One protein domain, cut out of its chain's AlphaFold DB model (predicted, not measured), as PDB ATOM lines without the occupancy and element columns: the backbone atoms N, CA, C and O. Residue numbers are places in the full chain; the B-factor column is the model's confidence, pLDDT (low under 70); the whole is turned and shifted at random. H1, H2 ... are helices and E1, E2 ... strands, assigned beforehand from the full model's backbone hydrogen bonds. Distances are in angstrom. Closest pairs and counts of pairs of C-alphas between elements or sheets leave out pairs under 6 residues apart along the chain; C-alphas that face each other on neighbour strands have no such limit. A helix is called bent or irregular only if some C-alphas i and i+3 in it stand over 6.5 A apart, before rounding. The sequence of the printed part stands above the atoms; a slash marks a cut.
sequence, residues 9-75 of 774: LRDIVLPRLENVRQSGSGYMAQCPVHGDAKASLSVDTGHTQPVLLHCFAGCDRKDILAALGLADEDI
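What this domain is: This is residues 9 to 75 of the 774 residues of an uncharacterized protein of Cryptosporangium phraense (UniProt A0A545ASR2). A small twisted sheet of four strands, E1 to E4, makes a wall, with helix H1 over one face along E3. Two more short helices follow the sheet in the chain: H2 grazes it near E4, and H3 ends the printed part close to H1 and H2. The 67 printed residues have three named helices and four named strands in the order H1 E1 E2 E3 E4 H2 H3. The sheet's order is E1 - E2 - E3 - E4, all antiparallel, and the class is mixed, helices and strands. The whole is compact, with a radius of gyration of the C-alphas of 10.7 A, and rounded, with spans of 29 by 26 by 20 A.

Where its parts are: H1 is residues 9 to 16, 10.4 A long, and begins at C-alpha 9 at (-38.582, -76.214, 22.960). It is irregular, but only just: C-alphas 11 and 14 are 6.8 A apart. E1 is residues 21 to 23 and E2 residues 26 to 29, 10.2 A long. E3 is residues 41 to 45, 13.5 A long, beginning at C-alpha 41 at (-44.499, -88.616, 22.617). E4 is residues 51 to 55, 13.1 A long. H2 is residues 61 to 67, 9.9 A long, and H3 is residues 72 to 75, ending at C-alpha 75 at (-34.149, -77.912, 29.265).

How they stand to each other: The strands form a meander, each the antiparallel neighbour of the one before, and E1 and E2, E2 and E3, and E3 and E4 are hairpins. In E1 and E2, N 21 and O 28 are 2.8 A apart; in E2 and E3, N 27 and O 43 are 2.8 A apart; in E3 and E4, N 42 and O 54 are 2.8 A apart, each within hydrogen-bond range. From edge to edge the strands' lines turn by 82 degrees. H1 is on the sheet at a height over the sheet of 9.9 A. It lies over E3 and runs along the strands, at 5 degrees to E3 on the local plane; their closest C-alphas, Leu 9 and Thr 45, are 6.8 A apart. H2 only grazes the sheet with residues 61 to 65; the closest C-alphas of E4 and H2, Leu 53 and Arg 61, are 6.6 A apart. H3 is not on the sheet. It is close to but not clearly touching H1, closest C-alphas Leu 9 and Ile 75 at 7.9 A, and likewise H2, closest C-alphas Leu 65 and Asp 72 at 7.1 A. H1 and H2 are apart. Each O i to N i+4 pair is within hydrogen-bond range in H2; in H1 1 of 4 is, beside 1 of 5 O i to N i+3 pairs, and H3 is too short for an O i to N i+4 pair.

The domain as a whole: The two C-alphas farthest apart, Ala 37 and Thr 48, are 30.3 A apart. The printed part has no cut. The link from E2 to E3, 11 residues, is long; the other links are tight. The mean pLDDT of the printed part is 82.3, and residue 37, residues 46 to 50 and residues 73 to 74 are under 70.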
ATOM      1  N   LEU A   9     -37.772 -75.213  23.646       80.31
ATOM      2  CA  LEU A   9     -38.582 -76.214  22.960       80.31
ATOM      3  C   LEU A   9     -38.237 -76.253  21.466       80.31
ATOM      4  O   LEU A   9     -37.918 -77.317  20.936       80.31
ATOM      5  N   ARG A  10     -38.285 -75.100  20.791       78.81
ATOM      6  CA  ARG A  10     -38.135 -75.020  19.328       78.81
ATOM      7  C   ARG A  10     -36.701 -75.183  18.841       78.81
ATOM      8  O   ARG A  10     -36.493 -75.802  17.804       78.81
ATOM      9  N   ASP A  11     -35.739 -74.651  19.580       78.31
ATOM     10  CA  ASP A  11     -34.344 -74.551  19.154       78.31
ATOM     11  C   ASP A  11     -33.496 -75.740  19.645       78.31
ATOM     12  O   ASP A  11     -32.458 -76.041  19.055       78.31
ATOM     13  N   ILE A  12     -33.922 -76.438  20.710       80.06
ATOM     14  CA  ILE A  12     -33.154 -77.539  21.321       80.06
ATOM     15  C   ILE A  12     -33.899 -78.873  21.221       80.06
ATOM     16  O   ILE A  12     -33.322 -79.848  20.742       80.06
ATOM     17  N   VAL A  13     -35.164 -78.947  21.638       84.88
ATOM     18  CA  VAL A  13     -35.861 -80.241  21.767       84.88
ATOM     19  C   VAL A  13     -36.439 -80.736  20.438       84.88
ATOM     20  O   VAL A  13     -36.161 -81.866  20.044       84.88
ATOM     21  N   LEU A  14     -37.196 -79.907  19.710       87.88
ATOM     22  CA  LEU A  14     -37.837 -80.321  18.450       87.88
ATOM     23  C   LEU A  14     -36.861 -80.796  17.353       87.88
ATOM     24  O   LEU A  14     -37.187 -81.783  16.696       87.88
ATOM     25  N   PRO A  15     -35.673 -80.187  17.150       89.56
ATOM     26  CA  PRO A  15     -34.730 -80.635  16.119       89.56
ATOM     27  C   PRO A  15     -34.142 -82.034  16.354       89.56
ATOM     28  O   PRO A  15     -33.511 -82.582  15.456       89.56
ATOM     29  N   ARG A  16     -34.306 -82.593  17.560       87.94
ATOM     30  CA  ARG A  16     -33.782 -83.909  17.960       87.94
ATOM     31  C   ARG A  16     -34.843 -85.014  17.906       87.94
ATOM     32  O   ARG A  16     -34.568 -86.135  18.318       87.94
ATOM     33  N   LEU A  17     -36.051 -84.698  17.440       89.19
ATOM     34  CA  LEU A  17     -37.191 -85.610  17.398       89.19
ATOM     35  C   LEU A  17     -37.577 -85.961  15.961       89.19
ATOM     36  O   LEU A  17     -37.507 -85.128  15.058       89.19
ATOM     37  N   GLU A  18     -38.055 -87.187  15.765       86.75
ATOM     38  CA  GLU A  18     -38.502 -87.689  14.466       86.75
ATOM     39  C   GLU A  18     -40.035 -87.687  14.354       86.75
ATOM     40  O   GLU A  18     -40.763 -87.816  15.345       86.75
ATOM     41  N   ASN A  19     -40.538 -87.522  13.123       86.56
ATOM     42  CA  ASN A  19     -41.971 -87.494  12.803       86.56
ATOM     43  C   ASN A  19     -42.788 -86.506  13.661       86.56
ATOM     44  O   ASN A  19     -43.911 -86.786  14.094       86.56
ATOM     45  N   VAL A  20     -42.210 -85.322  13.884       89.44
ATOM     46  CA  VAL A  20     -42.830 -84.224  14.629       89.44
ATOM     47  C   VAL A  20     -44.017 -83.656  13.851       89.44
ATOM     48  O   VAL A  20     -43.890 -83.218  12.709       89.44
ATOM     49  N   ARG A  21     -45.177 -83.597  14.502       87.62
ATOM     50  CA  ARG A  21     -46.397 -82.961  13.992       87.62
ATOM     51  C   ARG A  21     -46.997 -82.044  15.046       87.62
ATOM     52  O   ARG A  21     -47.029 -82.381  16.227       87.62
ATOM     53  N   GLN A  22     -47.500 -80.896  14.621       85.56
ATOM     54  CA  GLN A  22     -48.174 -79.969  15.522       85.56
ATOM     55  C   GLN A  22     -49.537 -80.531  15.955       85.56
ATOM     56  O   GLN A  22     -50.274 -81.086  15.138       85.56
ATOM     57  N   SER A  23     -49.871 -80.400  17.239       77.50
ATOM     58  CA  SER A  23     -51.127 -80.875  17.822       77.50
ATOM     59  C   SER A  23     -51.603 -79.895  18.895       77.50
ATOM     60  O   SER A  23     -51.140 -79.936  20.034       77.50
ATOM     61  N   GLY A  24     -52.533 -79.004  18.537       79.50
ATOM     62  CA  GLY A  24     -52.975 -77.919  19.419       79.50
ATOM     63  C   GLY A  24     -51.869 -76.882  19.652       79.50
ATOM     64  O   GLY A  24     -51.252 -76.411  18.694       79.50
ATOM     65  N   SER A  25     -51.623 -76.525  20.916       72.94
ATOM     66  CA  SER A  25     -50.517 -75.643  21.330       72.94
ATOM     67  C   SER A  25     -49.143 -76.327  21.342       72.94
ATOM     68  O   SER A  25     -48.136 -75.623  21.301       72.94
ATOM     69  N   GLY A  26     -49.104 -77.665  21.359       87.06
ATOM     70  CA  GLY A  26     -47.887 -78.470  21.455       87.06
ATOM     71  C   GLY A  26     -47.598 -79.314  20.210       87.06
ATOM     72  O   GLY A  26     -48.115 -79.078  19.113       87.06
ATOM     73  N   TYR A  27     -46.759 -80.331  20.390       92.19
ATOM     74  CA  TYR A  27     -46.275 -81.227  19.342       92.19
ATOM     75  C   TYR A  27     -46.429 -82.691  19.749       92.19
ATOM     76  O   TYR A  27     -46.379 -83.048  20.925       92.19
ATOM     77  N   MET A  28     -46.596 -83.549  18.748       91.38
ATOM     78  CA  MET A  28     -46.502 -84.997  18.878       91.38
ATOM     79  C   MET A  28     -45.316 -85.486  18.053       91.38
ATOM     80  O   MET A  28     -45.183 -85.088  16.900       91.38
ATOM     81  N   ALA A  29     -44.499 -86.367  18.614       91.19
ATOM     82  CA  ALA A  29     -43.338 -86.965  17.966       91.19
ATOM     83  C   ALA A  29     -43.265 -88.468  18.258       91.19
ATOM     84  O   ALA A  29     -43.981 -88.979  19.126       91.19
ATOM     85  N   GLN A  30     -42.415 -89.178  17.523       91.31
ATOM     86  CA  GLN A  30     -42.041 -90.540  17.894       91.31
ATOM     87  C   GLN A  30     -41.169 -90.525  19.147       91.31
ATOM     88  O   GLN A  30     -40.362 -89.614  19.351       91.31
ATOM     89  N   CYS A  31     -41.380 -91.500  20.027       90.88
ATOM     90  CA  CYS A  31     -40.601 -91.584  21.254       90.88
ATOM     91  C   CYS A  31     -39.212 -92.163  20.944       90.88
ATOM     92  O   CYS A  31     -39.130 -93.264  20.417       90.88
ATOM     93  N   PRO A  32     -38.106 -91.504  21.321       88.75
ATOM     94  CA  PRO A  32     -36.760 -91.997  21.010       88.75
ATOM     95  C   PRO A  32     -36.352 -93.233  21.839       88.75
ATOM     96  O   PRO A  32     -35.324 -93.844  21.570       88.75
ATOM     97  N   VAL A  33     -37.143 -93.603  22.855       89.38
ATOM     98  CA  VAL A  33     -36.857 -94.722  23.773       89.38
ATOM     99  C   VAL A  33     -37.410 -96.055  23.259       89.38
ATOM    100  O   VAL A  33     -36.884 -97.112  23.598       89.38
ATOM    101  N   HIS A  34     -38.471 -96.038  22.448       83.31
ATOM    102  CA  HIS A  34     -39.088 -97.254  21.919       83.31
ATOM    103  C   HIS A  34     -39.550 -97.045  20.477       83.31
ATOM    104  O   HIS A  34     -39.918 -95.945  20.094       83.31
ATOM    105  N   GLY A  35     -39.590 -98.109  19.676       77.44
ATOM    106  CA  GLY A  35     -40.127 -98.014  18.320       77.44
ATOM    107  C   GLY A  35     -41.651 -97.890  18.327       77.44
ATOM    108  O   GLY A  35     -42.338 -98.860  18.647       77.44
ATOM    109  N   ASP A  36     -42.191 -96.735  17.937       75.31
ATOM    110  CA  ASP A  36     -43.623 -96.518  17.732       75.31
ATOM    111  C   ASP A  36     -43.976 -96.264  16.257       75.31
ATOM    112  O   ASP A  36     -43.494 -95.344  15.607       75.31
ATOM    113  N   ALA A  37     -44.916 -97.044  15.708       68.81
ATOM    114  CA  ALA A  37     -45.443 -96.800  14.358       68.81
ATOM    115  C   ALA A  37     -46.290 -95.509  14.263       68.81
ATOM    116  O   ALA A  37     -46.595 -95.032  13.172       68.81
ATOM    117  N   LYS A  38     -46.695 -94.942  15.408       72.94
ATOM    118  CA  LYS A  38     -47.502 -93.721  15.526       72.94
ATOM    119  C   LYS A  38     -46.935 -92.863  16.651       72.94
ATOM    120  O   LYS A  38     -46.836 -93.355  17.765       72.94
ATOM    121  N   ALA A  39     -46.671 -91.584  16.366       81.62
ATOM    122  CA  ALA A  39     -46.132 -90.607  17.317       81.62
ATOM    123  C   ALA A  39     -46.831 -90.660  18.692       81.62
ATOM    124  O   ALA A  39     -47.990 -90.234  18.811       81.62
ATOM    125  N   SER A  40     -46.128 -91.199  19.693       84.56
ATOM    126  CA  SER A  40     -46.601 -91.450  21.061       84.56
ATOM    127  C   SER A  40     -46.051 -90.472  22.106       84.56
ATOM    128  O   SER A  40     -46.507 -90.487  23.253       84.56
ATOM    129  N   LEU A  41     -45.095 -89.615  21.737       90.69
ATOM    130  CA  LEU A  41     -44.499 -88.616  22.617       90.69
ATOM    131  C   LEU A  41     -45.183 -87.261  22.423       90.69
ATOM    132  O   LEU A  41     -45.125 -86.684  21.341       90.69
ATOM    133  N   SER A  42     -45.812 -86.743  23.475       89.88
ATOM    134  CA  SER A  42     -46.298 -85.367  23.534       89.88
ATOM    135  C   SER A  42     -45.217 -84.453  24.093       89.88
ATOM    136  O   SER A  42     -44.610 -84.759  25.123       89.88
ATOM    137  N   VAL A  43     -44.994 -83.339  23.402       89.19
ATOM    138  CA  VAL A  43     -44.030 -82.308  23.776       89.19
ATOM    139  C   VAL A  43     -44.727 -80.954  23.769       89.19
ATOM    140  O   VAL A  43     -45.259 -80.537  22.741       89.19
ATOM    141  N   ASP A  44     -44.719 -80.252  24.895       86.88
ATOM    142  CA  ASP A  44     -45.329 -78.922  25.011       86.88
ATOM    143  C   ASP A  44     -44.486 -78.013  25.913       86.88
ATOM    144  O   ASP A  44     -43.636 -78.465  26.682       86.88
ATOM    145  N   THR A  45     -44.724 -76.711  25.825       80.50
ATOM    146  CA  THR A  45     -44.232 -75.739  26.797       80.50
ATOM    147  C   THR A  45     -44.963 -75.910  28.126       80.50
ATOM    148  O   THR A  45     -46.192 -75.948  28.174       80.50
ATOM    149  N   GLY A  46     -44.216 -76.020  29.224       64.44
ATOM    150  CA  GLY A  46     -44.785 -76.161  30.564       64.44
ATOM    151  C   GLY A  46     -44.677 -74.903  31.412       64.44
ATOM    152  O   GLY A  46     -43.830 -74.038  31.196       64.44
ATOM    153  N   HIS A  47     -45.528 -74.822  32.435       52.41
ATOM    154  CA  HIS A  47     -45.484 -73.745  33.429       52.41
ATOM    155  C   HIS A  47     -44.510 -74.029  34.586       52.41
ATOM    156  O   HIS A  47     -43.977 -73.094  35.177       52.41
ATOM    157  N   THR A  48     -44.287 -75.308  34.914       54.25
ATOM    158  CA  THR A  48     -43.427 -75.758  36.031       54.25
ATOM    159  C   THR A  48     -42.051 -76.228  35.562       54.25
ATOM    160  O   THR A  48     -41.071 -76.082  36.281       54.25
ATOM    161  N   GLN A  49     -41.980 -76.786  34.352       61.34
ATOM    162  CA  GLN A  49     -40.752 -77.132  33.639       61.34
ATOM    163  C   GLN A  49     -40.863 -76.505  32.243       61.34
ATOM    164  O   GLN A  49     -41.938 -76.629  31.652       61.34
ATOM    165  N   PRO A  50     -39.824 -75.837  31.707       67.44
ATOM    166  CA  PRO A  50     -39.922 -75.127  30.428       67.44
ATOM    167  C   PRO A  50     -40.399 -76.013  29.270       67.44
ATOM    168  O   PRO A  50     -41.148 -75.547  28.412       67.44
ATOM    169  N   VAL A  51     -40.037 -77.302  29.291       80.75
ATOM    170  CA  VAL A  51     -40.508 -78.319  28.342       80.75
ATOM    171  C   VAL A  51     -41.105 -79.519  29.083       80.75
ATOM    172  O   VAL A  51     -40.447 -80.159  29.912       80.75
ATOM    173  N   LEU A  52     -42.356 -79.839  28.757       85.19
ATOM    174  CA  LEU A  52     -43.062 -81.040  29.189       85.19
ATOM    175  C   LEU A  52     -42.867 -82.138  28.147       85.19
ATOM    176  O   LEU A  52     -43.087 -81.919  26.960       85.19
ATOM    177  N   LEU A  53     -42.483 -83.323  28.619       86.62
ATOM    178  CA  LEU A  53     -42.354 -84.539  27.824       86.62
ATOM    179  C   LEU A  53     -43.262 -85.592  28.444       86.62
ATOM    180  O   LEU A  53     -43.095 -85.932  29.615       86.62
ATOM    181  N   HIS A  54     -44.221 -86.097  27.673       88.06
ATOM    182  CA  HIS A  54     -45.111 -87.160  28.121       88.06
ATOM    183  C   HIS A  54     -45.250 -88.230  27.042       88.06
ATOM    184  O   HIS A  54     -45.845 -88.000  25.989       88.06
ATOM    185  N   CYS A  55     -44.719 -89.419  27.312       90.00
ATOM    186  CA  CYS A  55     -44.873 -90.568  26.436       90.00
ATOM    187  C   CYS A  55     -46.115 -91.374  26.834       90.00
ATOM    188  O   CYS A  55     -46.177 -91.929  27.928       90.00
ATOM    189  N   PHE A  56     -47.088 -91.501  25.931       85.19
ATOM    190  CA  PHE A  56     -48.312 -92.270  26.188       85.19
ATOM    191  C   PHE A  56     -48.091 -93.790  26.260       85.19
ATOM    192  O   PHE A  56     -48.987 -94.506  26.700       85.19
ATOM    193  N   ALA A  57     -46.913 -94.281  25.864       84.12
ATOM    194  CA  ALA A  57     -46.501 -95.673  26.055       84.12
ATOM    195  C   ALA A  57     -45.820 -95.926  27.418       84.12
ATOM    196  O   ALA A  57     -45.524 -97.073  27.740       84.12
ATOM    197  N   GLY A  58     -45.584 -94.878  28.222       84.00
ATOM    198  CA  GLY A  58     -45.098 -95.000  29.600       84.00
ATOM    199  C   GLY A  58     -43.579 -94.930  29.799       84.00
ATOM    200  O   GLY A  58     -43.110 -95.309  30.867       84.00
ATOM    201  N   CYS A  59     -42.801 -94.458  28.817       89.62
ATOM    202  CA  CYS A  59     -41.357 -94.244  29.000       89.62
ATOM    203  C   CYS A  59     -41.072 -93.148  30.039       89.62
ATOM    204  O   CYS A  59     -41.741 -92.110  30.048       89.62
ATOM    205  N   ASP A  60     -40.046 -93.358  30.868       86.50
ATOM    206  CA  ASP A  60     -39.621 -92.375  31.863       86.50
ATOM    207  C   ASP A  60     -38.965 -91.158  31.193       86.50
ATOM    208  O   ASP A  60     -38.239 -91.271  30.201       86.50
ATOM    209  N   ARG A  61     -39.202 -89.967  31.752       85.50
ATOM    210  CA  ARG A  61     -38.628 -88.705  31.261       85.50
ATOM    211  C   ARG A  61     -37.104 -88.770  31.166       85.50
ATOM    212  O   ARG A  61     -36.550 -88.236  30.209       85.50
ATOM    213  N   LYS A  62     -36.428 -89.389  32.137       84.50
ATOM    214  CA  LYS A  62     -34.961 -89.476  32.152       84.50
ATOM    215  C   LYS A  62     -34.441 -90.288  30.975       84.50
ATOM    216  O   LYS A  62     -33.473 -89.869  30.347       84.50
ATOM    217  N   ASP A  63     -35.118 -91.381  30.641       87.00
ATOM    218  CA  ASP A  63     -34.751 -92.232  29.509       87.00
ATOM    219  C   ASP A  63     -34.964 -91.495  28.181       87.00
ATOM    220  O   ASP A  63     -34.130 -91.573  27.282       87.00
ATOM    221  N   ILE A  64     -36.044 -90.708  28.080       88.69
ATOM    222  CA  ILE A  64     -36.323 -89.867  26.908       88.69
ATOM    223  C   ILE A  64     -35.235 -88.802  26.736       88.69
ATOM    224  O   ILE A  64     -34.730 -88.621  25.632       88.69
ATOM    225  N   LEU A  65     -34.846 -88.113  27.810       87.88
ATOM    226  CA  LEU A  65     -33.789 -87.099  27.761       87.88
ATOM    227  C   LEU A  65     -32.429 -87.702  27.405       87.88
ATOM    228  O   LEU A  65     -31.736 -87.171  26.536       87.88
ATOM    229  N   ALA A  66     -32.092 -88.851  27.994       87.19
ATOM    230  CA  ALA A  66     -30.874 -89.581  27.673       87.19
ATOM    231  C   ALA A  66     -30.830 -89.991  26.191       87.19
ATOM    232  O   ALA A  66     -29.811 -89.787  25.534       87.19
ATOM    233  N   ALA A  67     -31.943 -90.492  25.641       87.69
ATOM    234  CA  ALA A  67     -32.040 -90.860  24.228       87.69
ATOM    235  C   ALA A  67     -31.922 -89.649  23.279       87.69
ATOM    236  O   ALA A  67     -31.429 -89.791  22.163       87.69
ATOM    237  N   LEU A  68     -32.312 -88.451  23.729       86.81
ATOM    238  CA  LEU A  68     -32.138 -87.188  22.993       86.81
ATOM    239  C   LEU A  68     -30.748 -86.553  23.176       86.81
ATOM    240  O   LEU A  68     -30.466 -85.521  22.563       86.81
ATOM    241  N   GLY A  69     -29.887 -87.131  24.020       85.44
ATOM    242  CA  GLY A  69     -28.589 -86.553  24.368       85.44
ATOM    243  C   GLY A  69     -28.702 -85.229  25.131       85.44
ATOM    244  O   GLY A  69     -27.876 -84.342  24.927       85.44
ATOM    245  N   LEU A  70     -29.744 -85.073  25.954       84.81
ATOM    246  CA  LEU A  70     -29.999 -83.887  26.773       84.81
ATOM    247  C   LEU A  70     -29.972 -84.251  28.261       84.81
ATOM    248  O   LEU A  70     -30.461 -85.307  28.663       84.81
ATOM    249  N   ALA A  71     -29.447 -83.357  29.093       79.12
ATOM    250  CA  ALA A  71     -29.639 -83.395  30.537       79.12
ATOM    251  C   ALA A  71     -30.893 -82.597  30.930       79.12
ATOM    252  O   ALA A  71     -31.350 -81.720  30.195       79.12
ATOM    253  N   ASP A  72     -31.444 -82.855  32.121       73.38
ATOM    254  CA  ASP A  72     -32.582 -82.066  32.622       73.38
ATOM    255  C   ASP A  72     -32.206 -80.574  32.718       73.38
ATOM    256  O   ASP A  72     -32.999 -79.707  32.372       73.38
ATOM    257  N   GLU A  73     -30.950 -80.265  33.047       69.56
ATOM    258  CA  GLU A  73     -30.391 -78.907  33.091       69.56
ATOM    259  C   GLU A  73     -30.407 -78.175  31.738       69.56
ATOM    260  O   GLU A  73     -30.534 -76.949  31.717       69.56
ATOM    261  N   ASP A  74     -30.321 -78.894  30.612       69.62
ATOM    262  CA  ASP A  74     -30.329 -78.302  29.266       69.62
ATOM    263  C   ASP A  74     -31.707 -77.754  28.888       69.62
ATOM    264  O   ASP A  74     -31.816 -76.818  28.089       69.62
ATOM    265  N   ILE A  75     -32.759 -78.315  29.492       71.94
ATOM    266  CA  ILE A  75     -34.149 -77.912  29.265       71.94
ATOM    267  C   ILE A  75     -34.797 -77.219  30.472       71.94
ATOM    268  O   ILE A  75     -35.893 -76.675  30.338       71.94
TER     269      ILE A  75